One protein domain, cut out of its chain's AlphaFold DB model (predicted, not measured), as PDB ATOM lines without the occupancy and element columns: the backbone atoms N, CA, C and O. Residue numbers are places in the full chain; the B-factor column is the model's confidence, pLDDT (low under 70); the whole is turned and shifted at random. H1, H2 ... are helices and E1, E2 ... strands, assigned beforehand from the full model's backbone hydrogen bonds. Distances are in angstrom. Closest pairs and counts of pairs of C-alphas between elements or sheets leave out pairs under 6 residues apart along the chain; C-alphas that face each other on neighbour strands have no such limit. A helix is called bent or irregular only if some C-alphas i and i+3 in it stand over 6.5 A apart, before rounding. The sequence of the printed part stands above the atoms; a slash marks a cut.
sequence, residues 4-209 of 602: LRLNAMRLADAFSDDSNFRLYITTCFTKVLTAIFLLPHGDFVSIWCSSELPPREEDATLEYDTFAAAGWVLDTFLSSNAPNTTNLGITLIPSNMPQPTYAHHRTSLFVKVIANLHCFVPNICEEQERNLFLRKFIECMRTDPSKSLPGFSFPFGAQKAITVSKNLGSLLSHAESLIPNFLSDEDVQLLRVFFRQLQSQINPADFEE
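AT A GLANCE: This is residues 4 to 209 of the 602 residues of the protein "Uncharacterized protein MANES_03G013700" of Rhizophora mucronata (UniProt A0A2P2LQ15). A thin ribbon of two short strands, E1 beside E2, belongs to a long arm that leads from a clump of crossed helices to the lone helix H4, near whose end residues 77 to 84 stick out. In the clump H5 runs through the middle, with H1 alongside it, the hairpin of H7 and H8 crossing it, and H2, H3 and H6 around them. The printed part has 206 residues and is mostly helix, with nine named helices and two antiparallel strands in the order H1 H2 H3 E1 H4 E2 H5 H6 H7 H8 H9. It is loose, with a radius of gyration of the C-alphas of 21.5 A, and elongated, spanning 70 by 40 by 34 A.

HOW THE PARTS SIT: Start at the antiparallel neighbours E1, residues 60 to 62, and E2, residues 92 to 94, where N 61 and O 93, 2.8 A apart, are within hydrogen-bond range. Between them in the chain is H4, residues 66 to 78, which touches no helix. Next find H5, residues 99 to 118, which touches five helices. H1, residues 4 to 17, touches it at a shallow tilt of 14 degrees, the same way, with closest C-alphas Ala 12 and Val 113 at 5.3 A. Residues 187 to 194 of H8, residues 185 to 201, touch residues 111 to 118 of H5, closest at the C-alphas of Ala 115 and Leu 190, 5.1 A, at a steep tilt of 58 degrees. H7, residues 159 to 177, forms a helical hairpin with H8, closest at the C-alphas of Ala 175 and Val 188, 6.7 A. H3, residues 41 to 48, touches residues 163 to 171 of H7, closest at the C-alphas of His 41 and Asn 167, 6.2 A. H2, residues 19 to 37, has a kink of 49 degrees near residue 29 and is only just irregular, with C-alphas 28 and 31 7.0 A apart. Its residues 26 to 34 touch H6, residues 132 to 142, closest at the C-alphas of Lys 31 and Cys 140, 5.7 A. H9, residues 204 to 207, touches residues 159 to 162 of H7, closest at the C-alphas of Ala 161 and Pro 204, 5.6 A. Each O i to N i+4 pair is within hydrogen-bond range in H3, H4, H5, H6 and H8, against 8 of 10 in H1, 12 of 15 in H2 and 14 of 15 in H7; H9 is too short for one.

IN THESE COORDINATES: Find C-alpha 4 at (-30.878, -50.942, -9.158), where H1 begins; C-alpha 99 at (-42.513, -61.200, -5.071) starts H5, 28.9 A long. H7 measures 27.5 A, H8 24.5 A and H2 24.4 A. H9 ends at C-alpha 207, (-60.467, -43.756, -34.802).

THE WHOLE: The C-alphas farthest apart are those of Asn 81 and Ala 205, 70.2 A. The printed part has no cut; the links H3 to E1, H4 to E2, H5 to H6 and H6 to H7 are long. Mean pLDDT of the printed part is 77.0, with 72 residues under 70, among them 52 to 64, 71 to 100 and 144 to 156.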
ATOM      1  N   LEU A   4     -30.273 -51.120  -7.836       52.34
ATOM      2  CA  LEU A   4     -30.878 -50.942  -9.158       52.34
ATOM      3  C   LEU A   4     -32.228 -50.212  -9.076       52.34
ATOM      4  O   LEU A   4     -32.419 -49.221  -9.777       52.34
ATOM      5  N   ARG A   5     -33.117 -50.609  -8.154       53.06
ATOM      6  CA  ARG A   5     -34.395 -49.914  -7.925       53.06
ATOM      7  C   ARG A   5     -34.196 -48.479  -7.436       53.06
ATOM      8  O   ARG A   5     -34.894 -47.582  -7.903       53.06
ATOM      9  N   LEU A   6     -33.269 -48.248  -6.502       55.88
ATOM     10  CA  LEU A   6     -32.985 -46.894  -6.009       55.88
ATOM     11  C   LEU A   6     -32.485 -45.992  -7.150       55.88
ATOM     12  O   LEU A   6     -32.882 -44.833  -7.239       55.88
ATOM     13  N   ASN A   7     -31.657 -46.535  -8.042       59.12
ATOM     14  CA  ASN A   7     -31.174 -45.835  -9.226       59.12
ATOM     15  C   ASN A   7     -32.296 -45.601 -10.250       59.12
ATOM     16  O   ASN A   7     -32.392 -44.498 -10.771       59.12
ATOM     17  N   ALA A   8     -33.179 -46.576 -10.490       65.25
ATOM     18  CA  ALA A   8     -34.296 -46.451 -11.429       65.25
ATOM     19  C   ALA A   8     -35.351 -45.423 -10.980       65.25
ATOM     20  O   ALA A   8     -35.763 -44.585 -11.778       65.25
ATOM     21  N   MET A   9     -35.736 -45.414  -9.696       69.81
ATOM     22  CA  MET A   9     -36.650 -44.391  -9.160       69.81
ATOM     23  C   MET A   9     -36.032 -42.988  -9.265       69.81
ATOM     24  O   MET A   9     -36.690 -42.063  -9.728       69.81
ATOM     25  N   ARG A  10     -34.737 -42.849  -8.938       66.06
ATOM     26  CA  ARG A  10     -33.994 -41.583  -9.082       66.06
ATOM     27  C   ARG A  10     -33.755 -41.172 -10.538       66.06
ATOM     28  O   ARG A  10     -33.553 -39.991 -10.796       66.06
ATOM     29  N   LEU A  11     -33.757 -42.117 -11.479       72.06
ATOM     30  CA  LEU A  11     -33.690 -41.842 -12.916       72.06
ATOM     31  C   LEU A  11     -35.027 -41.298 -13.431       72.06
ATOM     32  O   LEU A  11     -35.021 -40.375 -14.237       72.06
ATOM     33  N   ALA A  12     -36.152 -41.817 -12.930       73.25
ATOM     34  CA  ALA A  12     -37.472 -41.271 -13.230       73.25
ATOM     35  C   ALA A  12     -37.661 -39.862 -12.634       73.25
ATOM     36  O   ALA A  12     -38.205 -38.995 -13.309       73.25
ATOM     37  N   ASP A  13     -37.144 -39.600 -11.425       76.06
ATOM     38  CA  ASP A  13     -37.095 -38.237 -10.865       76.06
ATOM     39  C   ASP A  13     -36.209 -37.301 -11.722       76.06
ATOM     40  O   ASP A  13     -36.549 -36.141 -11.938       76.06
ATOM     41  N   ALA A  14     -35.117 -37.804 -12.317       72.56
ATOM     42  CA  ALA A  14     -34.284 -37.018 -13.235       72.56
ATOM     43  C   ALA A  14     -35.005 -36.598 -14.537       72.56
ATOM     44  O   ALA A  14     -34.489 -35.745 -15.257       72.56
ATOM     45  N   PHE A  15     -36.192 -37.142 -14.839       73.38
ATOM     46  CA  PHE A  15     -37.029 -36.661 -15.945       73.38
ATOM     47  C   PHE A  15     -37.750 -35.339 -15.622       73.38
ATOM     48  O   PHE A  15     -38.255 -34.719 -16.549       73.38
ATOM     49  N   SER A  16     -37.837 -34.892 -14.363       67.75
ATOM     50  CA  SER A  16     -38.368 -33.554 -14.030       67.75
ATOM     51  C   SER A  16     -37.278 -32.514 -13.735       67.75
ATOM     52  O   SER A  16     -37.545 -31.321 -13.864       67.75
ATOM     53  N   ASP A  17     -36.050 -32.950 -13.428       75.81
ATOM     54  CA  ASP A  17     -34.880 -32.086 -13.179       75.81
ATOM     55  C   ASP A  17     -34.172 -31.573 -14.461       75.81
ATOM     56  O   ASP A  17     -33.442 -30.582 -14.387       75.81
ATOM     57  N   ASP A  18     -34.323 -32.233 -15.621       79.38
ATOM     58  CA  ASP A  18     -33.612 -31.894 -16.874       79.38
ATOM     59  C   ASP A  18     -34.530 -32.009 -18.107       79.38
ATOM     60  O   ASP A  18     -34.919 -33.107 -18.514       79.38
ATOM     61  N   SER A  19     -34.855 -30.870 -18.728       80.06
ATOM     62  CA  SER A  19     -35.732 -30.779 -19.905       80.06
ATOM     63  C   SER A  19     -35.155 -31.439 -21.161       80.06
ATOM     64  O   SER A  19     -35.897 -32.081 -21.898       80.06
ATOM     65  N   ASN A  20     -33.837 -31.412 -21.382       81.00
ATOM     66  CA  ASN A  20     -33.229 -32.064 -22.549       81.00
ATOM     67  C   ASN A  20     -33.322 -33.590 -22.430       81.00
ATOM     68  O   ASN A  20     -33.693 -34.281 -23.384       81.00
ATOM     69  N   PHE A  21     -33.026 -34.124 -21.243       81.31
ATOM     70  CA  PHE A  21     -33.154 -35.553 -20.975       81.31
ATOM     71  C   PHE A  21     -34.622 -36.002 -21.028       81.31
ATOM     72  O   PHE A  21     -34.946 -37.006 -21.663       81.31
ATOM     73  N   ARG A  22     -35.533 -35.212 -20.453       84.06
ATOM     74  CA  ARG A  22     -36.986 -35.407 -20.527       84.06
ATOM     75  C   ARG A  22     -37.522 -35.389 -21.958       84.06
ATOM     76  O   ARG A  22     -38.328 -36.251 -22.302       84.06
ATOM     77  N   LEU A  23     -37.080 -34.455 -22.799       83.69
ATOM     78  CA  LEU A  23     -37.455 -34.346 -24.212       83.69
ATOM     79  C   LEU A  23     -36.978 -35.568 -25.007       83.69
ATOM     80  O   LEU A  23     -37.749 -36.140 -25.783       83.69
ATOM     81  N   TYR A  24     -35.746 -36.021 -24.759       83.38
ATOM     82  CA  TYR A  24     -35.206 -37.255 -25.329       83.38
ATOM     83  C   TYR A  24     -36.037 -38.481 -24.916       83.38
ATOM     84  O   TYR A  24     -36.544 -39.198 -25.779       83.38
ATOM     85  N   ILE A  25     -36.274 -38.688 -23.615       84.44
ATOM     86  CA  ILE A  25     -37.080 -39.816 -23.120       84.44
ATOM     87  C   ILE A  25     -38.527 -39.736 -23.635       84.44
ATOM     88  O   ILE A  25     -39.071 -40.747 -24.070       84.44
ATOM     89  N   THR A  26     -39.131 -38.547 -23.685       86.81
ATOM     90  CA  THR A  26     -40.469 -38.332 -24.264       86.81
ATOM     91  C   THR A  26     -40.506 -38.721 -25.743       86.81
ATOM     92  O   THR A  26     -41.453 -39.370 -26.185       86.81
ATOM     93  N   THR A  27     -39.476 -38.378 -26.515       81.50
ATOM     94  CA  THR A  27     -39.404 -38.697 -27.949       81.50
ATOM     95  C   THR A  27     -39.180 -40.193 -28.186       81.50
ATOM     96  O   THR A  27     -39.840 -40.791 -29.036       81.50
ATOM     97  N   CYS A  28     -38.298 -40.819 -27.405       79.56
ATOM     98  CA  CYS A  28     -37.895 -42.214 -27.569       79.56
ATOM     99  C   CYS A  28     -38.875 -43.230 -26.953       79.56
ATOM    100  O   CYS A  28     -39.219 -44.222 -27.595       79.56
ATOM    101  N   PHE A  29     -39.340 -43.005 -25.720       83.00
ATOM    102  CA  PHE A  29     -40.086 -44.006 -24.946       83.00
ATOM    103  C   PHE A  29     -41.609 -43.886 -25.045       83.00
ATOM    104  O   PHE A  29     -42.299 -44.857 -24.739       83.00
ATOM    105  N   THR A  30     -42.175 -42.769 -25.521       88.38
ATOM    106  CA  THR A  30     -43.647 -42.625 -25.590       88.38
ATOM    107  C   THR A  30     -44.301 -43.671 -26.498       88.38
ATOM    108  O   THR A  30     -45.373 -44.169 -26.155       88.38
ATOM    109  N   LYS A  31     -43.639 -44.106 -27.583       83.88
ATOM    110  CA  LYS A  31     -44.094 -45.247 -28.407       83.88
ATOM    111  C   LYS A  31     -44.233 -46.531 -27.575       83.88
ATOM    112  O   LYS A  31     -45.254 -47.208 -27.652       83.88
ATOM    113  N   VAL A  32     -43.237 -46.819 -26.735       85.00
ATOM    114  CA  VAL A  32     -43.186 -47.996 -25.851       85.00
ATOM    115  C   VAL A  32     -44.286 -47.937 -24.792       85.00
ATOM    116  O   VAL A  32     -45.052 -48.885 -24.642       85.00
ATOM    117  N   LEU A  33     -44.412 -46.797 -24.105       89.25
ATOM    118  CA  LEU A  33     -45.440 -46.567 -23.088       89.25
ATOM    119  C   LEU A  33     -46.851 -46.693 -23.683       89.25
ATOM    120  O   LEU A  33     -47.704 -47.364 -23.109       89.25
ATOM    121  N   THR A  34     -47.081 -46.118 -24.867       89.38
ATOM    122  CA  THR A  34     -48.368 -46.217 -25.574       89.38
ATOM    123  C   THR A  34     -48.703 -47.666 -25.927       89.38
ATOM    124  O   THR A  34     -49.826 -48.109 -25.698       89.38
ATOM    125  N   ALA A  35     -47.730 -48.434 -26.425       86.50
ATOM    126  CA  ALA A  35     -47.932 -49.840 -26.755       86.50
ATOM    127  C   ALA A  35     -48.210 -50.722 -25.526       86.50
ATOM    128  O   ALA A  35     -49.039 -51.626 -25.609       86.50
ATOM    129  N   ILE A  36     -47.590 -50.431 -24.376       89.19
ATOM    130  CA  ILE A  36     -47.915 -51.092 -23.102       89.19
ATOM    131  C   ILE A  36     -49.391 -50.858 -22.738       89.19
ATOM    132  O   ILE A  36     -50.089 -51.805 -22.386       89.19
ATOM    133  N   PHE A  37     -49.911 -49.635 -22.886       90.75
ATOM    134  CA  PHE A  37     -51.334 -49.355 -22.643       90.75
ATOM    135  C   PHE A  37     -52.289 -49.912 -23.711       90.75
ATOM    136  O   PHE A  37     -53.482 -50.034 -23.434       90.75
ATOM    137  N   LEU A  38     -51.790 -50.281 -24.894       89.44
ATOM    138  CA  LEU A  38     -52.557 -50.955 -25.950       89.44
ATOM    139  C   LEU A  38     -52.591 -52.489 -25.799       89.44
ATOM    140  O   LEU A  38     -53.245 -53.148 -26.606       89.44
ATOM    141  N   LEU A  39     -51.936 -53.064 -24.784       86.31
ATOM    142  CA  LEU A  39     -52.043 -54.495 -24.477       86.31
ATOM    143  C   LEU A  39     -53.497 -54.920 -24.190       86.31
ATOM    144  O   LEU A  39     -54.266 -54.135 -23.617       86.31
ATOM    145  N   PRO A  40     -53.875 -56.180 -24.497       87.69
ATOM    146  CA  PRO A  40     -55.152 -56.728 -24.066       87.69
ATOM    147  C   PRO A  40     -55.305 -56.613 -22.547       87.69
ATOM    148  O   PRO A  40     -54.357 -56.779 -21.779       87.69
ATOM    149  N   HIS A  41     -56.519 -56.306 -22.098       89.69
ATOM    150  CA  HIS A  41     -56.747 -55.848 -20.727       89.69
ATOM    151  C   HIS A  41     -56.318 -56.851 -19.639       89.69
ATOM    152  O   HIS A  41     -55.815 -56.443 -18.595       89.69
ATOM    153  N   GLY A  42     -56.481 -58.158 -19.881       85.25
ATOM    154  CA  GLY A  42     -56.036 -59.203 -18.950       85.25
ATOM    155  C   GLY A  42     -54.511 -59.269 -18.810       85.25
ATOM    156  O   GLY A  42     -54.002 -59.389 -17.695       85.25
ATOM    157  N   ASP A  43     -53.780 -59.106 -19.914       85.69
ATOM    158  CA  ASP A  43     -52.315 -59.054 -19.914       85.69
ATOM    159  C   ASP A  43     -51.817 -57.772 -19.236       85.69
ATOM    160  O   ASP A  43     -50.920 -57.812 -18.398       85.69
ATOM    161  N   PHE A  44     -52.450 -56.627 -19.516       90.56
ATOM    162  CA  PHE A  44     -52.112 -55.375 -18.838       90.56
ATOM    163  C   PHE A  44     -52.318 -55.468 -17.317       90.56
ATOM    164  O   PHE A  44     -51.440 -55.071 -16.550       90.56
ATOM    165  N   VAL A  45     -53.454 -56.008 -16.865       89.94
ATOM    166  CA  VAL A  45     -53.760 -56.140 -15.431       89.94
ATOM    167  C   VAL A  45     -52.836 -57.153 -14.754       89.94
ATOM    168  O   VAL A  45     -52.313 -56.856 -13.683       89.94
ATOM    169  N   SER A  46     -52.569 -58.306 -15.372       84.56
ATOM    170  CA  SER A  46     -51.663 -59.315 -14.801       84.56
ATOM    171  C   SER A  46     -50.198 -58.861 -14.752       84.56
ATOM    172  O   SER A  46     -49.492 -59.210 -13.810       84.56
ATOM    173  N   ILE A  47     -49.741 -58.028 -15.695       83.44
ATOM    174  CA  ILE A  47     -48.362 -57.511 -15.708       83.44
ATOM    175  C   ILE A  47     -48.205 -56.241 -14.848       83.44
ATOM    176  O   ILE A  47     -47.202 -56.101 -14.150       83.44
ATOM    177  N   TRP A  48     -49.160 -55.306 -14.850       88.44
ATOM    178  CA  TRP A  48     -48.978 -53.977 -14.228       88.44
ATOM    179  C   TRP A  48     -49.884 -53.689 -13.024       88.44
ATOM    180  O   TRP A  48     -49.641 -52.712 -12.320       88.44
ATOM    181  N   CYS A  49     -50.899 -54.516 -12.755       89.94
ATOM    182  CA  CYS A  49     -51.863 -54.311 -11.661       89.94
ATOM    183  C   CYS A  49     -52.020 -55.537 -10.731       89.94
ATOM    184  O   CYS A  49     -52.884 -55.531  -9.851       89.94
ATOM    185  N   SER A  50     -51.209 -56.583 -10.910       82.62
ATOM    186  CA  SER A  50     -51.189 -57.788 -10.071       82.62
ATOM    187  C   SER A  50     -50.041 -57.747  -9.066       82.62
ATOM    188  O   SER A  50     -48.962 -57.244  -9.371       82.62
ATOM    189  N   SER A  51     -50.260 -58.326  -7.881       71.25
ATOM    190  CA  SER A  51     -49.184 -58.632  -6.919       71.25
ATOM    191  C   SER A  51     -48.603 -60.039  -7.121       71.25
ATOM    192  O   SER A  51     -47.529 -60.341  -6.607       71.25
ATOM    193  N   GLU A  52     -49.311 -60.895  -7.861       63.00
ATOM    194  CA  GLU A  52     -48.887 -62.244  -8.228       63.00
ATOM    195  C   GLU A  52     -48.242 -62.216  -9.615       63.00
ATOM    196  O   GLU A  52     -48.826 -61.708 -10.577       63.00
ATOM    197  N   LEU A  53     -47.035 -62.773  -9.707       58.88
ATOM    198  CA  LEU A  53     -46.262 -62.935 -10.933       58.88
ATOM    199  C   LEU A  53     -45.824 -64.396 -11.068       58.88
ATOM    200  O   LEU A  53     -45.561 -65.041 -10.051       58.88
ATOM    201  N   PRO A  54     -45.646 -64.917 -12.296       56.19
ATOM    202  CA  PRO A  54     -44.822 -66.103 -12.477       56.19
ATOM    203  C   PRO A  54     -43.390 -65.820 -11.969       56.19
ATOM    204  O   PRO A  54     -42.908 -64.694 -12.127       56.19
ATOM    205  N   PRO A  55     -42.684 -66.811 -11.390       54.81
ATOM    206  CA  PRO A  55     -41.390 -66.633 -10.717       54.81
ATOM    207  C   PRO A  55     -40.234 -66.467 -11.722       54.81
ATOM    208  O   PRO A  55     -39.371 -67.331 -11.852       54.81
ATOM    209  N   ARG A  56     -40.274 -65.393 -12.517       53.81
ATOM    210  CA  ARG A  56     -39.409 -65.188 -13.691       53.81
ATOM    211  C   ARG A  56     -38.642 -63.860 -13.688       53.81
ATOM    212  O   ARG A  56     -37.722 -63.703 -14.482       53.81
ATOM    213  N   GLU A  57     -38.987 -62.935 -12.795       56.62
ATOM    214  CA  GLU A  57     -38.275 -61.668 -12.596       56.62
ATOM    215  C   GLU A  57     -37.707 -61.615 -11.171       56.62
ATOM    216  O   GLU A  57     -38.396 -61.224 -10.231       56.62
ATOM    217  N   GLU A  58     -36.447 -62.024 -11.011       57.97
ATOM    218  CA  GLU A  58     -35.686 -61.866  -9.767       57.97
ATOM    219  C   GLU A  58     -34.491 -60.935 -10.013       57.97
ATOM    220  O   GLU A  58     -33.640 -61.207 -10.862       57.97
ATOM    221  N   ASP A  59     -34.412 -59.829  -9.264       58.06
ATOM    222  CA  ASP A  59     -33.204 -58.997  -9.212       58.06
ATOM    223  C   ASP A  59     -32.035 -59.862  -8.705       58.06
ATOM    224  O   ASP A  59     -32.123 -60.434  -7.618       58.06
ATOM    225  N   ALA A  60     -30.910 -59.905  -9.419       60.78
ATOM    226  CA  ALA A  60     -29.689 -60.561  -8.950       60.78
ATOM    227  C   ALA A  60     -28.555 -59.548  -8.756       60.78
ATOM    228  O   ALA A  60     -28.339 -58.662  -9.584       60.78
ATOM    229  N   THR A  61     -27.802 -59.691  -7.666       59.72
ATOM    230  CA  THR A  61     -26.542 -58.965  -7.471       59.72
ATOM    231  C   THR A  61     -25.416 -59.795  -8.067       59.72
ATOM    232  O   THR A  61     -25.148 -60.898  -7.597       59.72
ATOM    233  N   LEU A  62     -24.765 -59.269  -9.102       63.59
ATOM    234  CA  LEU A  62     -23.545 -59.847  -9.652       63.59
ATOM    235  C   LEU A  62     -22.360 -59.481  -8.752       63.59
ATOM    236  O   LEU A  62     -21.960 -58.318  -8.710       63.59
ATOM    237  N   GLU A  63     -21.788 -60.469  -8.067       65.88
ATOM    238  CA  GLU A  63     -20.468 -60.329  -7.453       65.88
ATOM    239  C   GLU A  63     -19.388 -60.701  -8.482       65.88
ATOM    240  O   GLU A  63     -19.440 -61.761  -9.106       65.88
ATOM    241  N   TYR A  64     -18.435 -59.795  -8.708       62.56
ATOM    242  CA  TYR A  64     -17.424 -59.906  -9.760       62.56
ATOM    243  C   TYR A  64     -16.091 -59.356  -9.252       62.56
ATOM    244  O   TYR A  64     -15.963 -58.154  -9.007       62.56
ATOM    245  N   ASP A  65     -15.090 -60.227  -9.109       72.25
ATOM    246  CA  ASP A  65     -13.720 -59.791  -8.852       72.25
ATOM    247  C   ASP A  65     -13.043 -59.368 -10.161       72.25
ATOM    248  O   ASP A  65     -12.685 -60.188 -11.011       72.25
ATOM    249  N   THR A  66     -12.829 -58.060 -10.285       72.69
ATOM    250  CA  THR A  66     -12.102 -57.427 -11.387       72.69
ATOM    251  C   THR A  66     -10.692 -57.995 -11.572       72.69
ATOM    252  O   THR A  66     -10.228 -58.058 -12.709       72.69
ATOM    253  N   PHE A  67     -10.004 -58.418 -10.504       71.62
ATOM    254  CA  PHE A  67      -8.640 -58.947 -10.598       71.62
ATOM    255  C   PHE A  67      -8.618 -60.388 -11.108       71.62
ATOM    256  O   PHE A  67      -7.914 -60.655 -12.081       71.62
ATOM    257  N   ALA A  68      -9.422 -61.291 -10.537       69.69
ATOM    258  CA  ALA A  68      -9.589 -62.638 -11.076       69.69
ATOM    259  C   ALA A  68     -10.048 -62.604 -12.540       69.69
ATOM    260  O   ALA A  68      -9.451 -63.270 -13.380       69.69
ATOM    261  N   ALA A  69     -11.058 -61.797 -12.880       68.88
ATOM    262  CA  ALA A  69     -11.580 -61.724 -14.244       68.88
ATOM    263  C   ALA A  69     -10.585 -61.113 -15.251       68.88
ATOM    264  O   ALA A  69     -10.467 -61.618 -16.367       68.88
ATOM    265  N   ALA A  70      -9.815 -60.087 -14.865       70.88
ATOM    266  CA  ALA A  70      -8.709 -59.596 -15.692       70.88
ATOM    267  C   ALA A  70      -7.614 -60.664 -15.868       70.88
ATOM    268  O   ALA A  70      -7.086 -60.824 -16.968       70.88
ATOM    269  N   GLY A  71      -7.325 -61.435 -14.813       67.25
ATOM    270  CA  GLY A  71      -6.456 -62.609 -14.862       67.25
ATOM    271  C   GLY A  71      -6.940 -63.649 -15.874       67.25
ATOM    272  O   GLY A  71      -6.177 -64.019 -16.758       67.25
ATOM    273  N   TRP A  72      -8.215 -64.050 -15.819       64.50
ATOM    274  CA  TRP A  72      -8.817 -65.003 -16.761       64.50
ATOM    275  C   TRP A  72      -8.783 -64.522 -18.214       64.50
ATOM    276  O   TRP A  72      -8.514 -65.320 -19.110       64.50
ATOM    277  N   VAL A  73      -9.016 -63.231 -18.475       64.25
ATOM    278  CA  VAL A  73      -8.904 -62.667 -19.832       64.25
ATOM    279  C   VAL A  73      -7.465 -62.772 -20.345       64.25
ATOM    280  O   VAL A  73      -7.253 -63.208 -21.475       64.25
ATOM    281  N   LEU A  74      -6.470 -62.434 -19.520       67.25
ATOM    282  CA  LEU A  74      -5.055 -62.560 -19.884       67.25
ATOM    283  C   LEU A  74      -4.632 -64.027 -20.065       67.25
ATOM    284  O   LEU A  74      -3.956 -64.344 -21.041       67.25
ATOM    285  N   ASP A  75      -5.076 -64.927 -19.188       58.78
ATOM    286  CA  ASP A  75      -4.789 -66.363 -19.271       58.78
ATOM    287  C   ASP A  75      -5.442 -67.003 -20.510       58.78
ATOM    288  O   ASP A  75      -4.826 -67.826 -21.179       58.78
ATOM    289  N   THR A  76      -6.626 -66.532 -20.921       59.91
ATOM    290  CA  THR A  76      -7.274 -66.938 -22.184       59.91
ATOM    291  C   THR A  76      -6.449 -66.537 -23.414       59.91
ATOM    292  O   THR A  76      -6.392 -67.289 -24.387       59.91
ATOM    293  N   PHE A  77      -5.765 -65.385 -23.388       56.22
ATOM    294  CA  PHE A  77      -4.854 -64.977 -24.468       56.22
ATOM    295  C   PHE A  77      -3.502 -65.712 -24.449       56.22
ATOM    296  O   PHE A  77      -2.838 -65.785 -25.483       56.22
ATOM    297  N   LEU A  78      -3.087 -66.263 -23.303       56.31
ATOM    298  CA  LEU A  78      -1.830 -67.007 -23.150       56.31
ATOM    299  C   LEU A  78      -2.009 -68.518 -23.399       56.31
ATOM    300  O   LEU A  78      -1.146 -69.157 -24.003       56.31
ATOM    301  N   SER A  79      -3.148 -69.090 -23.005       54.75
ATOM    302  CA  SER A  79      -3.467 -70.523 -23.067       54.75
ATOM    303  C   SER A  79      -4.056 -70.953 -24.423       54.75
ATOM    304  O   SER A  79      -5.071 -71.639 -24.519       54.75
ATOM    305  N   SER A  80      -3.381 -70.578 -25.512       49.47
ATOM    306  CA  SER A  80      -3.829 -70.800 -26.902       49.47
ATOM    307  C   SER A  80      -3.951 -72.287 -27.323       49.47
ATOM    308  O   SER A  80      -4.440 -72.589 -28.407       49.47
ATOM    309  N   ASN A  81      -3.507 -73.240 -26.487       50.78
ATOM    310  CA  ASN A  81      -3.341 -74.657 -26.853       50.78
ATOM    311  C   ASN A  81      -3.900 -75.682 -25.833       50.78
ATOM    312  O   ASN A  81      -3.530 -76.854 -25.903       50.78
ATOM    313  N   ALA A  82      -4.771 -75.296 -24.888       51.41
ATOM    314  CA  ALA A  82      -5.333 -76.227 -23.894       51.41
ATOM    315  C   ALA A  82      -6.874 -76.129 -23.780       51.41
ATOM    316  O   ALA A  82      -7.384 -75.078 -23.398       51.41
ATOM    317  N   PRO A  83      -7.645 -77.209 -24.035       47.31
ATOM    318  CA  PRO A  83      -9.114 -77.183 -24.042       47.31
ATOM    319  C   PRO A  83      -9.732 -77.297 -22.631       47.31
ATOM    320  O   PRO A  83     -10.687 -78.041 -22.416       47.31
ATOM    321  N   ASN A  84      -9.191 -76.565 -21.654       45.09
ATOM    322  CA  ASN A  84      -9.664 -76.578 -20.268       45.09
ATOM    323  C   ASN A  84     -10.644 -75.422 -20.017       45.09
ATOM    324  O   ASN A  84     -10.294 -74.421 -19.390       45.09
ATOM    325  N   THR A  85     -11.888 -75.571 -20.477       44.19
ATOM    326  CA  THR A  85     -12.991 -74.641 -20.187       44.19
ATOM    327  C   THR A  85     -13.412 -74.709 -18.716       44.19
ATOM    328  O   THR A  85     -14.405 -75.333 -18.339       44.19
ATOM    329  N   THR A  86     -12.654 -74.029 -17.857       49.41
ATOM    330  CA  THR A  86     -13.081 -73.707 -16.492       49.41
ATOM    331  C   THR A  86     -14.289 -72.777 -16.572       49.41
ATOM    332  O   THR A  86     -14.168 -71.600 -16.895       49.41
ATOM    333  N   ASN A  87     -15.483 -73.329 -16.325       46.59
ATOM    334  CA  ASN A  87     -16.725 -72.558 -16.326       46.59
ATOM    335  C   ASN A  87     -16.607 -71.374 -15.363       46.59
ATOM    336  O   ASN A  87     -16.404 -71.571 -14.162       46.59
ATOM    337  N   LEU A  88     -16.769 -70.156 -15.883       50.88
ATOM    338  CA  LEU A  88     -16.779 -68.955 -15.062       50.88
ATOM    339  C   LEU A  88     -18.022 -68.996 -14.164       50.88
ATOM    340  O   LEU A  88     -19.145 -68.800 -14.629       50.88
ATOM    341  N   GLY A  89     -17.819 -69.288 -12.880       49.09
ATOM    342  CA  GLY A  89     -18.870 -69.292 -11.868       49.09
ATOM    343  C   GLY A  89     -19.352 -67.874 -11.590       49.09
ATOM    344  O   GLY A  89     -18.899 -67.245 -10.639       49.09
ATOM    345  N   ILE A  90     -20.246 -67.360 -12.438       55.72
ATOM    346  CA  ILE A  90     -20.888 -66.058 -12.253       55.72
ATOM    347  C   ILE A  90     -21.818 -66.160 -11.038       55.72
ATOM    348  O   ILE A  90     -22.953 -66.628 -11.149       55.72
ATOM    349  N   THR A  91     -21.329 -65.737  -9.871       60.69
ATOM    350  CA  THR A  91     -22.087 -65.746  -8.614       60.69
ATOM    351  C   THR A  91     -23.154 -64.652  -8.638       60.69
ATOM    352  O   THR A  91     -22.958 -63.526  -8.178       60.69
ATOM    353  N   LEU A  92     -24.306 -65.000  -9.208       58.31
ATOM    354  CA  LEU A  92     -25.539 -64.232  -9.113       58.31
ATOM    355  C   LEU A  92     -26.175 -64.498  -7.746       58.31
ATOM    356  O   LEU A  92     -26.717 -65.574  -7.507       58.31
ATOM    357  N   ILE A  93     -26.110 -63.516  -6.849       67.81
ATOM    358  CA  ILE A  93     -26.771 -63.573  -5.542       67.81
ATOM    359  C   ILE A  93     -28.214 -63.070  -5.723       67.81
ATOM    360  O   ILE A  93     -28.392 -61.868  -5.966       67.81
ATOM    361  N   PRO A  94     -29.249 -63.928  -5.629       60.38
ATOM    362  CA  PRO A  94     -30.632 -63.495  -5.796       60.38
ATOM    363  C   PRO A  94     -31.045 -62.528  -4.680       60.38
ATOM    364  O   PRO A  94     -30.682 -62.667  -3.509       60.38
ATOM    365  N   SER A  95     -31.806 -61.505  -5.053       63.12
ATOM    366  CA  SER A  95     -32.343 -60.504  -4.139       63.12
ATOM    367  C   SER A  95     -33.506 -61.107  -3.356       63.12
ATOM    368  O   SER A  95     -34.572 -61.343  -3.916       63.12
ATOM    369  N   ASN A  96     -33.327 -61.299  -2.044       61.53
ATOM    370  CA  ASN A  96     -34.340 -61.823  -1.110       61.53
ATOM    371  C   ASN A  96     -35.521 -60.846  -0.859       61.53
ATOM    372  O   ASN A  96     -35.924 -60.606   0.280       61.53
ATOM    373  N   MET A  97     -36.049 -60.218  -1.910       63.09
ATOM    374  CA  MET A  97     -37.235 -59.364  -1.890       63.09
ATOM    375  C   MET A  97     -38.481 -60.224  -2.165       63.09
ATOM    376  O   MET A  97     -38.502 -60.933  -3.168       63.09
ATOM    377  N   PRO A  98     -39.546 -60.154  -1.345       65.75
ATOM    378  CA  PRO A  98     -40.784 -60.876  -1.634       65.75
ATOM    379  C   PRO A  98     -41.400 -60.452  -2.977       65.75
ATOM    380  O   PRO A  98     -41.511 -59.259  -3.264       65.75
ATOM    381  N   GLN A  99     -41.869 -61.423  -3.767       65.88
ATOM    382  CA  GLN A  99     -42.513 -61.200  -5.071       65.88
ATOM    383  C   GLN A  99     -43.609 -60.110  -5.087       65.88
ATOM    384  O   GLN A  99     -43.519 -59.232  -5.948       65.88
ATOM    385  N   PRO A 100     -44.584 -60.054  -4.148       65.50
ATOM    386  CA  PRO A 100     -45.572 -58.969  -4.143       65.50
ATOM    387  C   PRO A 100     -44.925 -57.591  -3.954       65.50
ATOM    388  O   PRO A 100     -45.331 -56.621  -4.587       65.50
ATOM    389  N   THR A 101     -43.857 -57.505  -3.155       74.12
ATOM    390  CA  THR A 101     -43.091 -56.269  -2.969       74.12
ATOM    391  C   THR A 101     -42.377 -55.850  -4.259       74.12
ATOM    392  O   THR A 101     -42.372 -54.663  -4.580       74.12
ATOM    393  N   TYR A 102     -41.830 -56.793  -5.039       76.31
ATOM    394  CA  TYR A 102     -41.273 -56.504  -6.368       76.31
ATOM    395  C   TYR A 102     -42.347 -56.008  -7.348       76.31
ATOM    396  O   TYR A 102     -42.147 -54.991  -8.014       76.31
ATOM    397  N   ALA A 103     -43.513 -56.659  -7.394       79.25
ATOM    398  CA  ALA A 103     -44.618 -56.251  -8.259       79.25
ATOM    399  C   ALA A 103     -45.077 -54.808  -7.959       79.25
ATOM    400  O   ALA A 103     -45.105 -53.964  -8.858       79.25
ATOM    401  N   HIS A 104     -45.305 -54.480  -6.678       86.56
ATOM    402  CA  HIS A 104     -45.617 -53.113  -6.234       86.56
ATOM    403  C   HIS A 104     -44.523 -52.117  -6.631       86.56
ATOM    404  O   HIS A 104     -44.818 -50.992  -7.034       86.56
ATOM    405  N   HIS A 105     -43.248 -52.514  -6.552       81.81
ATOM    406  CA  HIS A 105     -42.119 -51.679  -6.960       81.81
ATOM    407  C   HIS A 105     -42.087 -51.400  -8.471       81.81
ATOM    408  O   HIS A 105     -41.846 -50.249  -8.847       81.81
ATOM    409  N   ARG A 106     -42.350 -52.402  -9.324       85.06
ATOM    410  CA  ARG A 106     -42.417 -52.243 -10.789       85.06
ATOM    411  C   ARG A 106     -43.541 -51.284 -11.184       85.06
ATOM    412  O   ARG A 106     -43.301 -50.341 -11.937       85.06
ATOM    413  N   THR A 107     -44.735 -51.460 -10.620       89.88
ATOM    414  CA  THR A 107     -45.873 -50.566 -10.884       89.88
ATOM    415  C   THR A 107     -45.627 -49.152 -10.357       89.88
ATOM    416  O   THR A 107     -45.916 -48.184 -11.057       89.88
ATOM    417  N   SER A 108     -44.999 -49.002  -9.185       90.00
ATOM    418  CA  SER A 108     -44.625 -47.681  -8.651       90.00
ATOM    419  C   SER A 108     -43.645 -46.934  -9.563       90.00
ATOM    420  O   SER A 108     -43.797 -45.732  -9.780       90.00
ATOM    421  N   LEU A 109     -42.664 -47.637 -10.140       88.44
ATOM    422  CA  LEU A 109     -41.750 -47.051 -11.123       88.44
ATOM    423  C   LEU A 109     -42.499 -46.630 -12.396       88.44
ATOM    424  O   LEU A 109     -42.304 -45.514 -12.868       88.44
ATOM    425  N   PHE A 110     -43.388 -47.479 -12.921       90.81
ATOM    426  CA  PHE A 110     -44.182 -47.181 -14.120       90.81
ATOM    427  C   PHE A 110     -45.067 -45.936 -13.939       90.81
ATOM    428  O   PHE A 110     -45.068 -45.049 -14.793       90.81
ATOM    429  N   VAL A 111     -45.740 -45.811 -12.789       93.25
ATOM    430  CA  VAL A 111     -46.528 -44.618 -12.435       93.25
ATOM    431  C   VAL A 111     -45.640 -43.376 -12.312       93.25
ATOM    432  O   VAL A 111     -45.960 -42.351 -12.911       93.25
ATOM    433  N   LYS A 112     -44.495 -43.460 -11.617       91.50
ATOM    434  CA  LYS A 112     -43.563 -42.327 -11.470       91.50
ATOM    435  C   LYS A 112     -42.968 -41.866 -12.809       91.50
ATOM    436  O   LYS A 112     -42.796 -40.663 -13.010       91.50
ATOM    437  N   VAL A 113     -42.692 -42.786 -13.739       90.62
ATOM    438  CA  VAL A 113     -42.266 -42.461 -15.114       90.62
ATOM    439  C   VAL A 113     -43.338 -41.631 -15.826       90.62
ATOM    440  O   VAL A 113     -43.029 -40.564 -16.352       90.62
ATOM    441  N   ILE A 114     -44.601 -42.066 -15.794       92.00
ATOM    442  CA  ILE A 114     -45.721 -41.331 -16.407       92.00
ATOM    443  C   ILE A 114     -45.897 -39.957 -15.745       92.00
ATOM    444  O   ILE A 114     -46.034 -38.954 -16.444       92.00
ATOM    445  N   ALA A 115     -45.832 -39.894 -14.412       91.94
ATOM    446  CA  ALA A 115     -45.965 -38.658 -13.647       91.94
ATOM    447  C   ALA A 115     -44.891 -37.617 -14.014       91.94
ATOM    448  O   ALA A 115     -45.231 -36.464 -14.274       91.94
ATOM    449  N   ASN A 116     -43.612 -38.006 -14.102       89.38
ATOM    450  CA  ASN A 116     -42.524 -37.072 -14.427       89.38
ATOM    451  C   ASN A 116     -42.473 -36.676 -15.916       89.38
ATOM    452  O   ASN A 116     -42.026 -35.575 -16.236       89.38
ATOM    453  N   LEU A 117     -42.949 -37.527 -16.834       89.81
ATOM    454  CA  LEU A 117     -43.088 -37.157 -18.250       89.81
ATOM    455  C   LEU A 117     -44.307 -36.252 -18.498       89.81
ATOM    456  O   LEU A 117     -44.275 -35.405 -19.390       89.81
ATOM    457  N   HIS A 118     -45.377 -36.401 -17.709       89.44
ATOM    458  CA  HIS A 118     -46.582 -35.574 -17.827       89.44
ATOM    459  C   HIS A 118     -46.511 -34.241 -17.073       89.44
ATOM    460  O   HIS A 118     -47.113 -33.269 -17.533       89.44
ATOM    461  N   CYS A 119     -45.781 -34.166 -15.953       88.25
ATOM    462  CA  CYS A 119     -45.695 -32.947 -15.148       88.25
ATOM    463  C   CYS A 119     -45.192 -31.743 -15.964       88.25
ATOM    464  O   CYS A 119     -44.606 -31.885 -17.041       88.25
ATOM    465  N   PHE A 120     -45.391 -30.532 -15.450       85.75
ATOM    466  CA  PHE A 120     -44.837 -29.323 -16.049       85.75
ATOM    467  C   PHE A 120     -44.175 -28.483 -14.964       85.75
ATOM    468  O   PHE A 120     -44.822 -28.127 -13.979       85.75
ATOM    469  N   VAL A 121     -42.888 -28.186 -15.146       83.31
ATOM    470  CA  VAL A 121     -42.084 -27.391 -14.214       83.31
ATOM    471  C   VAL A 121     -41.700 -26.089 -14.926       83.31
ATOM    472  O   VAL A 121     -40.753 -26.107 -15.713       83.31
ATOM    473  N   PRO A 122     -42.392 -24.957 -14.675       81.94
ATOM    474  CA  PRO A 122     -42.205 -23.710 -15.436       81.94
ATOM    475  C   PRO A 122     -40.793 -23.104 -15.382       81.94
ATOM    476  O   PRO A 122     -40.474 -22.215 -16.162       81.94
ATOM    477  N   ASN A 123     -39.955 -23.570 -14.451       81.94
ATOM    478  CA  ASN A 123     -38.580 -23.106 -14.254       81.94
ATOM    479  C   ASN A 123     -37.528 -23.999 -14.951       81.94
ATOM    480  O   ASN A 123     -36.338 -23.740 -14.804       81.94
ATOM    481  N   ILE A 124     -37.947 -25.083 -15.622       79.56
ATOM    482  CA  ILE A 124     -37.063 -26.099 -16.237       79.56
ATOM    483  C   ILE A 124     -37.524 -26.439 -17.663       79.56
ATOM    484  O   ILE A 124     -36.699 -26.552 -18.570       79.56
ATOM    485  N   CYS A 125     -38.834 -26.589 -17.863       79.50
ATOM    486  CA  CYS A 125     -39.454 -26.860 -19.157       79.50
ATOM    487  C   CYS A 125     -39.769 -25.570 -19.917       79.50
ATOM    488  O   CYS A 125     -40.310 -24.626 -19.339       79.50
ATOM    489  N   GLU A 126     -39.547 -25.565 -21.232       83.50
ATOM    490  CA  GLU A 126     -40.123 -24.541 -22.108       83.50
ATOM    491  C   GLU A 126     -41.654 -24.709 -22.182       83.50
ATOM    492  O   GLU A 126     -42.170 -25.828 -22.117       83.50
ATOM    493  N   GLU A 127     -42.414 -23.625 -22.370       85.06
ATOM    494  CA  GLU A 127     -43.887 -23.683 -22.478       85.06
ATOM    495  C   GLU A 127     -44.341 -24.568 -23.662       85.06
ATOM    496  O   GLU A 127     -45.394 -25.203 -23.623       85.06
ATOM    497  N   GLN A 128     -43.498 -24.703 -24.687       81.31
ATOM    498  CA  GLN A 128     -43.639 -25.618 -25.815       81.31
ATOM    499  C   GLN A 128     -43.660 -27.098 -25.377       81.31
ATOM    500  O   GLN A 128     -44.393 -27.905 -25.961       81.31
ATOM    501  N   GLU A 129     -42.917 -27.471 -24.328       83.38
ATOM    502  CA  GLU A 129     -42.913 -28.824 -23.752       83.38
ATOM    503  C   GLU A 129     -44.180 -29.138 -22.944       83.38
ATOM    504  O   GLU A 129     -44.452 -30.302 -22.631       83.38
ATOM    505  N   ARG A 130     -44.979 -28.125 -22.588       86.31
ATOM    506  CA  ARG A 130     -46.210 -28.310 -21.816       86.31
ATOM    507  C   ARG A 130     -47.163 -29.231 -22.571       86.31
ATOM    508  O   ARG A 130     -47.494 -28.989 -23.733       86.31
ATOM    509  N   ASN A 131     -47.608 -30.303 -21.915       88.56
ATOM    510  CA  ASN A 131     -48.409 -31.385 -22.501       88.56
ATOM    511  C   ASN A 131     -47.741 -32.126 -23.689       88.56
ATOM    512  O   ASN A 131     -48.437 -32.829 -24.423       88.56
ATOM    513  N   LEU A 132     -46.421 -32.012 -23.909       90.44
ATOM    514  CA  LEU A 132     -45.736 -32.670 -25.034       90.44
ATOM    515  C   LEU A 132     -45.864 -34.198 -24.983       90.44
ATOM    516  O   LEU A 132     -46.203 -34.805 -25.998       90.44
ATOM    517  N   PHE A 133     -45.669 -34.800 -23.805       92.56
ATOM    518  CA  PHE A 133     -45.877 -36.235 -23.588       92.56
ATOM    519  C   PHE A 133     -47.300 -36.667 -23.970       92.56
ATOM    520  O   PHE A 133     -47.467 -37.614 -24.730       92.56
ATOM    521  N   LEU A 134     -48.321 -35.916 -23.539       92.69
ATOM    522  CA  LEU A 134     -49.720 -36.182 -23.884       92.69
ATOM    523  C   LEU A 134     -49.967 -36.109 -25.401       92.69
ATOM    524  O   LEU A 134     -50.563 -37.027 -25.966       92.69
ATOM    525  N   ARG A 135     -49.464 -35.066 -26.078       91.12
ATOM    526  CA  ARG A 135     -49.574 -34.940 -27.544       91.12
ATOM    527  C   ARG A 135     -48.899 -36.114 -28.258       91.12
ATOM    528  O   ARG A 135     -49.509 -36.711 -29.142       91.12
ATOM    529  N   LYS A 136     -47.679 -36.484 -27.847       90.62
ATOM    530  CA  LYS A 136     -46.939 -37.620 -28.420       90.62
ATOM    531  C   LYS A 136     -47.596 -38.969 -28.129       90.62
ATOM    532  O   LYS A 136     -47.543 -39.846 -28.983       90.62
ATOM    533  N   PHE A 137     -48.258 -39.134 -26.988       92.06
ATOM    534  CA  PHE A 137     -48.998 -40.350 -26.653       92.06
ATOM    535  C   PHE A 137     -50.213 -40.531 -27.579       92.06
ATOM    536  O   PHE A 137     -50.401 -41.596 -28.162       92.06
ATOM    537  N   ILE A 138     -50.989 -39.464 -27.802       89.19
ATOM    538  CA  ILE A 138     -52.137 -39.473 -28.728       89.19
ATOM    539  C   ILE A 138     -51.677 -39.689 -30.183       89.19
ATOM    540  O   ILE A 138     -52.305 -40.445 -30.925       89.19
ATOM    541  N   GLU A 139     -50.555 -39.087 -30.588       88.12
ATOM    542  CA  GLU A 139     -49.900 -39.345 -31.881       88.12
ATOM    543  C   GLU A 139     -49.540 -40.835 -32.041       88.12
ATOM    544  O   GLU A 139     -49.921 -41.456 -33.034       88.12
ATOM    545  N   CYS A 140     -48.906 -41.437 -31.027       86.38
ATOM    546  CA  CYS A 140     -48.557 -42.861 -31.018       86.38
ATOM    547  C   CYS A 140     -49.792 -43.781 -31.044       86.38
ATOM    548  O   CYS A 140     -49.743 -44.847 -31.655       86.38
ATOM    549  N   MET A 141     -50.913 -43.384 -30.428       84.81
ATOM    550  CA  MET A 141     -52.170 -44.142 -30.507       84.81
ATOM    551  C   MET A 141     -52.787 -44.110 -31.906       84.81
ATOM    552  O   MET A 141     -53.343 -45.116 -32.353       84.81
ATOM    553  N   ARG A 142     -52.708 -42.970 -32.601       81.88
ATOM    554  CA  ARG A 142     -53.207 -42.831 -33.978       81.88
ATOM    555  C   ARG A 142     -52.374 -43.667 -34.950       81.88
ATOM    556  O   ARG A 142     -52.953 -44.367 -35.774       81.88
ATOM    557  N   THR A 143     -51.046 -43.691 -34.803       77.94
ATOM    558  CA  THR A 143     -50.198 -44.624 -35.565       77.94
ATOM    559  C   THR A 143     -50.532 -46.089 -35.269       77.94
ATOM    560  O   THR A 143     -51.030 -46.430 -34.195       77.94
ATOM    561  N   ASP A 144     -50.255 -46.980 -36.218       67.56
ATOM    562  CA  ASP A 144     -50.309 -48.423 -35.980       67.56
ATOM    563  C   ASP A 144     -48.983 -48.921 -35.363       67.56
ATOM    564  O   ASP A 144     -47.951 -48.885 -36.042       67.56
ATOM    565  N   PRO A 145     -48.977 -49.395 -34.098       65.62
ATOM    566  CA  PRO A 145     -47.777 -49.930 -33.463       65.62
ATOM    567  C   PRO A 145     -47.309 -51.269 -34.054       65.62
ATOM    568  O   PRO A 145     -46.163 -51.639 -33.793       65.62
ATOM    569  N   SER A 146     -48.122 -51.983 -34.851       63.16
ATOM    570  CA  SER A 146     -47.789 -53.322 -35.379       63.16
ATOM    571  C   SER A 146     -46.429 -53.365 -36.092       63.16
ATOM    572  O   SER A 146     -45.630 -54.273 -35.864       63.16
ATOM    573  N   LYS A 147     -46.118 -52.319 -36.872       60.72
ATOM    574  CA  LYS A 147     -44.857 -52.158 -37.616       60.72
ATOM    575  C   LYS A 147     -43.635 -52.019 -36.703       60.72
ATOM    576  O   LYS A 147     -42.547 -52.439 -37.077       60.72
ATOM    577  N   SER A 148     -43.815 -51.442 -35.514       54.72
ATOM    578  CA  SER A 148     -42.761 -51.282 -34.500       54.72
ATOM    579  C   SER A 148     -42.678 -52.437 -33.496       54.72
ATOM    580  O   SER A 148     -41.678 -52.557 -32.790       54.72
ATOM    581  N   LEU A 149     -43.725 -53.264 -33.410       60.81
ATOM    582  CA  LEU A 149     -43.901 -54.316 -32.405       60.81
ATOM    583  C   LEU A 149     -44.470 -55.605 -33.034       60.81
ATOM    584  O   LEU A 149     -45.579 -56.033 -32.694       60.81
ATOM    585  N   PRO A 150     -43.719 -56.252 -33.948       53.88
ATOM    586  CA  PRO A 150     -44.128 -57.516 -34.544       53.88
ATOM    587  C   PRO A 150     -44.292 -58.601 -33.469       53.88
ATOM    588  O   PRO A 150     -43.405 -58.824 -32.643       53.88
ATOM    589  N   GLY A 151     -45.428 -59.302 -33.492       55.19
ATOM    590  CA  GLY A 151     -45.747 -60.362 -32.528       55.19
ATOM    591  C   GLY A 151     -46.578 -59.922 -31.315       55.19
ATOM    592  O   GLY A 151     -46.692 -60.689 -30.358       55.19
ATOM    593  N   PHE A 152     -47.180 -58.733 -31.339       60.22
ATOM    594  CA  PHE A 152     -48.278 -58.354 -30.444       60.22
ATOM    595  C   PHE A 152     -49.586 -58.220 -31.234       60.22
ATOM    596  O   PHE A 152     -49.588 -57.712 -32.354       60.22
ATOM    597  N   SER A 153     -50.702 -58.639 -30.632       62.97
ATOM    598  CA  SER A 153     -52.038 -58.261 -31.100       62.97
ATOM    599  C   SER A 153     -52.434 -56.962 -30.404       62.97
ATOM    600  O   SER A 153     -52.420 -56.897 -29.174       62.97
ATOM    601  N   PHE A 154     -52.767 -55.936 -31.184       68.62
ATOM    602  CA  PHE A 154     -53.225 -54.643 -30.683       68.62
ATOM    603  C   PHE A 154     -54.666 -54.382 -31.133       68.62
ATOM    604  O   PHE A 154     -55.044 -54.784 -32.235       68.62
ATOM    605  N   PRO A 155     -55.479 -53.684 -30.322       64.25
ATOM    606  CA  PRO A 155     -56.801 -53.251 -30.744       64.25
ATOM    607  C   PRO A 155     -56.701 -52.290 -31.937       64.25
ATOM    608  O   PRO A 155     -55.822 -51.427 -31.987       64.25
ATOM    609  N   PHE A 156     -57.632 -52.414 -32.882       66.81
ATOM    610  CA  PHE A 156     -57.726 -51.539 -34.050       66.81
ATOM    611  C   PHE A 156     -58.811 -50.464 -33.868       66.81
ATOM    612  O   PHE A 156     -59.761 -50.648 -33.101       66.81
ATOM    613  N   GLY A 157     -58.659 -49.335 -34.563       71.06
ATOM    614  CA  GLY A 157     -59.618 -48.228 -34.559       71.06
ATOM    615  C   GLY A 157     -60.074 -47.772 -33.164       71.06
ATOM    616  O   GLY A 157     -59.275 -47.693 -32.226       71.06
ATOM    617  N   ALA A 158     -61.376 -47.504 -33.011       74.56
ATOM    618  CA  ALA A 158     -62.019 -47.063 -31.765       74.56
ATOM    619  C   ALA A 158     -61.715 -47.953 -30.539       74.56
ATOM    620  O   ALA A 158     -61.682 -47.469 -29.404       74.56
ATOM    621  N   GLN A 159     -61.408 -49.240 -30.741       79.00
ATOM    622  CA  GLN A 159     -61.061 -50.149 -29.648       79.00
ATOM    623  C   GLN A 159     -59.729 -49.774 -28.969       79.00
ATOM    624  O   GLN A 159     -59.534 -50.105 -27.795       79.00
ATOM    625  N   LYS A 160     -58.835 -49.025 -29.642       84.62
ATOM    626  CA  LYS A 160     -57.627 -48.439 -29.028       84.62
ATOM    627  C   LYS A 160     -57.984 -47.511 -27.868       84.62
ATOM    628  O   LYS A 160     -57.466 -47.679 -26.764       84.62
ATOM    629  N   ALA A 161     -58.902 -46.572 -28.107       86.12
ATOM    630  CA  ALA A 161     -59.372 -45.594 -27.125       86.12
ATOM    631  C   ALA A 161     -59.953 -46.274 -25.876       86.12
ATOM    632  O   ALA A 161     -59.598 -45.934 -24.744       86.12
ATOM    633  N   ILE A 162     -60.804 -47.278 -26.098       87.38
ATOM    634  CA  ILE A 162     -61.470 -48.057 -25.049       87.38
ATOM    635  C   ILE A 162     -60.443 -48.856 -24.230       87.38
ATOM    636  O   ILE A 162     -60.476 -48.827 -23.000       87.38
ATOM    637  N   THR A 163     -59.499 -49.526 -24.897       90.44
ATOM    638  CA  THR A 163     -58.488 -50.379 -24.247       90.44
ATOM    639  C   THR A 163     -57.528 -49.561 -23.384       90.44
ATOM    640  O   THR A 163     -57.375 -49.858 -22.200       90.44
ATOM    641  N   VAL A 164     -56.968 -48.475 -23.928       91.56
ATOM    642  CA  VAL A 164     -56.089 -47.554 -23.184       91.56
ATOM    643  C   VAL A 164     -56.814 -46.943 -21.987       91.56
ATOM    644  O   VAL A 164     -56.263 -46.924 -20.887       91.56
ATOM    645  N   SER A 165     -58.066 -46.504 -22.163       91.69
ATOM    646  CA  SER A 165     -58.857 -45.924 -21.070       91.69
ATOM    647  C   SER A 165     -59.122 -46.926 -19.945       91.69
ATOM    648  O   SER A 165     -59.040 -46.573 -18.769       91.69
ATOM    649  N   LYS A 166     -59.403 -48.189 -20.291       93.00
ATOM    650  CA  LYS A 166     -59.633 -49.263 -19.317       93.00
ATOM    651  C   LYS A 166     -58.349 -49.645 -18.574       93.00
ATOM    652  O   LYS A 166     -58.375 -49.818 -17.358       93.00
ATOM    653  N   ASN A 167     -57.227 -49.722 -19.289       95.12
ATOM    654  CA  ASN A 167     -55.915 -50.036 -18.722       95.12
ATOM    655  C   ASN A 167     -55.415 -48.917 -17.788       95.12
ATOM    656  O   ASN A 167     -54.994 -49.205 -16.669       95.12
ATOM    657  N   LEU A 168     -55.549 -47.642 -18.174       94.94
ATOM    658  CA  LEU A 168     -55.240 -46.504 -17.293       94.94
ATOM    659  C   LEU A 168     -56.143 -46.445 -16.057       94.94
ATOM    660  O   LEU A 168     -55.642 -46.175 -14.968       94.94
ATOM    661  N   GLY A 169     -57.438 -46.746 -16.199       95.25
ATOM    662  CA  GLY A 169     -58.358 -46.842 -15.064       95.25
ATOM    663  C   GLY A 169     -57.901 -47.878 -14.032       95.25
ATOM    664  O   GLY A 169     -57.779 -47.556 -12.852       95.25
ATOM    665  N   SER A 170     -57.564 -49.095 -14.472       95.88
ATOM    666  CA  SER A 170     -57.051 -50.144 -13.580       95.88
ATOM    667  C   SER A 170     -55.679 -49.824 -12.987       95.88
ATOM    668  O   SER A 170     -55.464 -50.101 -11.807       95.88
ATOM    669  N   LEU A 171     -54.774 -49.200 -13.753       96.44
ATOM    670  CA  LEU A 171     -53.487 -48.736 -13.228       96.44
ATOM    671  C   LEU A 171     -53.684 -47.701 -12.119       96.44
ATOM    672  O   LEU A 171     -53.031 -47.800 -11.087       96.44
ATOM    673  N   LEU A 172     -54.585 -46.733 -12.314       96.31
ATOM    674  CA  LEU A 172     -54.882 -45.704 -11.321       96.31
ATOM    675  C   LEU A 172     -55.480 -46.317 -10.045       96.31
ATOM    676  O   LEU A 172     -54.974 -46.046  -8.960       96.31
ATOM    677  N   SER A 173     -56.476 -47.202 -10.162       95.50
ATOM    678  CA  SER A 173     -57.055 -47.900  -9.002       95.50
ATOM    679  C   SER A 173     -56.035 -48.767  -8.252       95.50
ATOM    680  O   SER A 173     -56.075 -48.830  -7.025       95.50
ATOM    681  N   HIS A 174     -55.095 -49.411  -8.952       94.56
ATOM    682  CA  HIS A 174     -54.004 -50.133  -8.295       94.56
ATOM    683  C   HIS A 174     -53.013 -49.161  -7.633       94.56
ATOM    684  O   HIS A 174     -52.641 -49.363  -6.481       94.56
ATOM    685  N   ALA A 175     -52.617 -48.081  -8.312       94.31
ATOM    686  CA  ALA A 175     -51.686 -47.079  -7.793       94.31
ATOM    687  C   ALA A 175     -52.198 -46.405  -6.508       94.31
ATOM    688  O   ALA A 175     -51.426 -46.209  -5.573       94.31
ATOM    689  N   GLU A 176     -53.503 -46.131  -6.423       94.69
ATOM    690  CA  GLU A 176     -54.163 -45.616  -5.216       94.69
ATOM    691  C   GLU A 176     -54.006 -46.570  -4.013       94.69
ATOM    692  O   GLU A 176     -53.821 -46.107  -2.889       94.69
ATOM    693  N   SER A 177     -53.967 -47.891  -4.239       93.50
ATOM    694  CA  SER A 177     -53.714 -48.896  -3.189       93.50
ATOM    695  C   SER A 177     -52.244 -48.996  -2.737       93.50
ATOM    696  O   SER A 177     -51.954 -49.623  -1.718       93.50
ATOM    697  N   LEU A 178     -51.310 -48.372  -3.468       91.06
ATOM    698  CA  LEU A 178     -49.875 -48.354  -3.145       91.06
ATOM    699  C   LEU A 178     -49.453 -47.135  -2.299       91.06
ATOM    700  O   LEU A 178     -48.296 -47.058  -1.865       91.06
ATOM    701  N   ILE A 179     -50.363 -46.188  -2.049       90.75
ATOM    702  CA  ILE A 179     -50.145 -45.030  -1.170       90.75
ATOM    703  C   ILE A 179     -50.248 -45.479   0.306       90.75
ATOM    704  O   ILE A 179     -51.126 -46.273   0.638       90.75
ATOM    705  N   PRO A 180     -49.401 -44.984   1.234       86.69
ATOM    706  CA  PRO A 180     -48.195 -44.171   1.040       86.69
ATOM    707  C   PRO A 180     -46.914 -45.028   0.931       86.69
ATOM    708  O   PRO A 180     -45.805 -44.502   0.978       86.69
ATOM    709  N   ASN A 181     -47.051 -46.357   0.880       85.19
ATOM    710  CA  ASN A 181     -45.959 -47.306   1.124       85.19
ATOM    711  C   ASN A 181     -44.963 -47.420  -0.041       85.19
ATOM    712  O   ASN A 181     -43.782 -47.697   0.186       85.19
ATOM    713  N   PHE A 182     -45.422 -47.224  -1.280       84.88
ATOM    714  CA  PHE A 182     -44.587 -47.358  -2.480       84.88
ATOM    715  C   PHE A 182     -44.707 -46.183  -3.462       84.88
ATOM    716  O   PHE A 182     -43.755 -45.934  -4.206       84.88
ATOM    717  N   LEU A 183     -45.822 -45.442  -3.423       89.19
ATOM    718  CA  LEU A 183     -46.072 -44.225  -4.202       89.19
ATOM    719  C   LEU A 183     -46.406 -43.030  -3.302       89.19
ATOM    720  O   LEU A 183     -46.972 -43.193  -2.219       89.19
ATOM    721  N   SER A 184     -46.079 -41.826  -3.780       91.00
ATOM    722  CA  SER A 184     -46.579 -40.580  -3.196       91.00
ATOM    723  C   SER A 184     -47.974 -40.244  -3.734       91.00
ATOM    724  O   SER A 184     -48.338 -40.671  -4.832       91.00
ATOM    725  N   ASP A 185     -48.741 -39.443  -2.990       93.31
ATOM    726  CA  ASP A 185     -49.999 -38.894  -3.508       93.31
ATOM    727  C   ASP A 185     -49.752 -38.002  -4.737       93.31
ATOM    728  O   ASP A 185     -50.494 -38.085  -5.710       93.31
ATOM    729  N   GLU A 186     -48.657 -37.233  -4.756       91.56
ATOM    730  CA  GLU A 186     -48.267 -36.353  -5.870       91.56
ATOM    731  C   GLU A 186     -48.095 -37.124  -7.195       91.56
ATOM    732  O   GLU A 186     -48.665 -36.725  -8.214       91.56
ATOM    733  N   ASP A 187     -47.383 -38.265  -7.183       91.75
ATOM    734  CA  ASP A 187     -47.219 -39.135  -8.363       91.75
ATOM    735  C   ASP A 187     -48.592 -39.639  -8.879       91.75
ATOM    736  O   ASP A 187     -48.829 -39.714 -10.089       91.75
ATOM    737  N   VAL A 188     -49.524 -39.956  -7.969       94.81
ATOM    738  CA  VAL A 188     -50.859 -40.488  -8.301       94.81
ATOM    739  C   VAL A 188     -51.830 -39.388  -8.747       94.81
ATOM    740  O   VAL A 188     -52.600 -39.609  -9.687       94.81
ATOM    741  N   GLN A 189     -51.767 -38.178  -8.179       95.12
ATOM    742  CA  GLN A 189     -52.520 -37.032  -8.700       95.12
ATOM    743  C   GLN A 189     -52.045 -36.662 -10.112       95.12
ATOM    744  O   GLN A 189     -52.885 -36.388 -10.969       95.12
ATOM    745  N   LEU A 190     -50.738 -36.713 -10.399       93.94
ATOM    746  CA  LEU A 190     -50.216 -36.489 -11.754       93.94
ATOM    747  C   LEU A 190     -50.749 -37.534 -12.749       93.94
ATOM    748  O   LEU A 190     -51.277 -37.153 -13.794       93.94
ATOM    749  N   LEU A 191     -50.730 -38.829 -12.401       95.69
ATOM    750  CA  LEU A 191     -51.363 -39.881 -13.212       95.69
ATOM    751  C   LEU A 191     -52.865 -39.617 -13.438       95.69
ATOM    752  O   LEU A 191     -53.371 -39.777 -14.551       95.69
ATOM    753  N   ARG A 192     -53.583 -39.174 -12.400       95.94
ATOM    754  CA  ARG A 192     -55.015 -38.843 -12.459       95.94
ATOM    755  C   ARG A 192     -55.300 -37.624 -13.349       95.94
ATOM    756  O   ARG A 192     -56.314 -37.613 -14.049       95.94
ATOM    757  N   VAL A 193     -54.424 -36.614 -13.367       94.88
ATOM    758  CA  VAL A 193     -54.531 -35.459 -14.280       94.88
ATOM    759  C   VAL A 193     -54.211 -35.874 -15.717       94.88
ATOM    760  O   VAL A 193     -54.990 -35.532 -16.608       94.88
ATOM    761  N   PHE A 194     -53.150 -36.657 -15.949       94.62
ATOM    762  CA  PHE A 194     -52.846 -37.239 -17.264       94.62
ATOM    763  C   PHE A 194     -54.048 -38.006 -17.823       94.62
ATOM    764  O   PHE A 194     -54.488 -37.729 -18.937       94.62
ATOM    765  N   PHE A 195     -54.633 -38.910 -17.030       94.69
ATOM    766  CA  PHE A 195     -55.773 -39.727 -17.445       94.69
ATOM    767  C   PHE A 195     -56.998 -38.880 -17.825       94.69
ATOM    768  O   PHE A 195     -57.580 -39.097 -18.887       94.69
ATOM    769  N   ARG A 196     -57.346 -37.860 -17.026       93.88
ATOM    770  CA  ARG A 196     -58.445 -36.924 -17.344       93.88
ATOM    771  C   ARG A 196     -58.183 -36.126 -18.622       93.88
ATOM    772  O   ARG A 196     -59.082 -35.983 -19.448       93.88
ATOM    773  N   GLN A 197     -56.964 -35.612 -18.803       93.12
ATOM    774  CA  GLN A 197     -56.604 -34.870 -20.015       93.12
ATOM    775  C   GLN A 197     -56.632 -35.770 -21.258       93.12
ATOM    776  O   GLN A 197     -57.149 -35.355 -22.294       93.12
ATOM    777  N   LEU A 198     -56.152 -37.009 -21.139       91.31
ATOM    778  CA  LEU A 198     -56.206 -38.010 -22.198       91.31
ATOM    779  C   LEU A 198     -57.657 -38.352 -22.573       91.31
ATOM    780  O   LEU A 198     -58.006 -38.280 -23.746       91.31
ATOM    781  N   GLN A 199     -58.530 -38.614 -21.593       89.38
ATOM    782  CA  GLN A 199     -59.964 -38.829 -21.832       89.38
ATOM    783  C   GLN A 199     -60.630 -37.637 -22.540       89.38
ATOM    784  O   GLN A 199     -61.467 -37.842 -23.411       89.38
ATOM    785  N   SER A 200     -60.237 -36.398 -22.223       88.00
ATOM    786  CA  SER A 200     -60.782 -35.202 -22.890       88.00
ATOM    787  C   SER A 200     -60.303 -34.987 -24.335       88.00
ATOM    788  O   SER A 200     -60.870 -34.153 -25.035       88.00
ATOM    789  N   GLN A 201     -59.270 -35.710 -24.787       85.06
ATOM    790  CA  GLN A 201     -58.670 -35.573 -26.127       85.06
ATOM    791  C   GLN A 201     -58.747 -36.854 -26.975       85.06
ATOM    792  O   GLN A 201     -58.333 -36.845 -28.135       85.06
ATOM    793  N   ILE A 202     -59.276 -37.948 -26.421       81.94
ATOM    794  CA  ILE A 202     -59.559 -39.193 -27.136       81.94
ATOM    795  C   ILE A 202     -61.076 -39.338 -27.270       81.94
ATOM    796  O   ILE A 202     -61.749 -39.894 -26.405       81.94
ATOM    797  N   ASN A 203     -61.607 -38.879 -28.398       73.38
ATOM    798  CA  ASN A 203     -62.937 -39.262 -28.853       73.38
ATOM    799  C   ASN A 203     -62.839 -40.620 -29.581       73.38
ATOM    800  O   ASN A 203     -62.067 -40.718 -30.534       73.38
ATOM    801  N   PRO A 204     -63.593 -41.671 -29.196       66.81
ATOM    802  CA  PRO A 204     -63.541 -42.966 -29.881       66.81
ATOM    803  C   PRO A 204     -63.861 -42.900 -31.383       66.81
ATOM    804  O   PRO A 204     -63.309 -43.694 -32.141       66.81
ATOM    805  N   ALA A 205     -64.690 -41.941 -31.818       61.84
ATOM    806  CA  ALA A 205     -65.032 -41.766 -33.232       61.84
ATOM    807  C   ALA A 205     -63.872 -41.212 -34.089       61.84
ATOM    808  O   ALA A 205     -63.844 -41.448 -35.293       61.84
ATOM    809  N   ASP A 206     -62.855 -40.576 -33.488       62.94
ATOM    810  CA  ASP A 206     -61.638 -40.118 -34.192       62.94
ATOM    811  C   ASP A 206     -60.777 -41.284 -34.732       62.94
ATOM    812  O   ASP A 206     -59.739 -41.063 -35.358       62.94
ATOM    813  N   PHE A 207     -61.171 -42.529 -34.443       62.84
ATOM    814  CA  PHE A 207     -60.467 -43.756 -34.802       62.84
ATOM    815  C   PHE A 207     -61.372 -44.732 -35.587       62.84
ATOM    816  O   PHE A 207     -61.107 -45.934 -35.606       62.84
ATOM    817  N   GLU A 208     -62.451 -44.261 -36.223       52.28
ATOM    818  CA  GLU A 208     -63.228 -45.078 -37.165       52.28
ATOM    819  C   GLU A 208     -62.506 -45.210 -38.516       52.28
ATOM    820  O   GLU A 208     -62.682 -44.411 -39.432       52.28
ATOM    821  N   GLU A 209     -61.699 -46.263 -38.647       48.06
ATOM    822  CA  GLU A 209     -61.174 -46.744 -39.928       48.06
ATOM    823  C   GLU A 209     -61.883 -48.065 -40.299       48.06
ATOM    824  O   GLU A 209     -62.268 -48.835 -39.416       48.06
TER     825      GLU A 209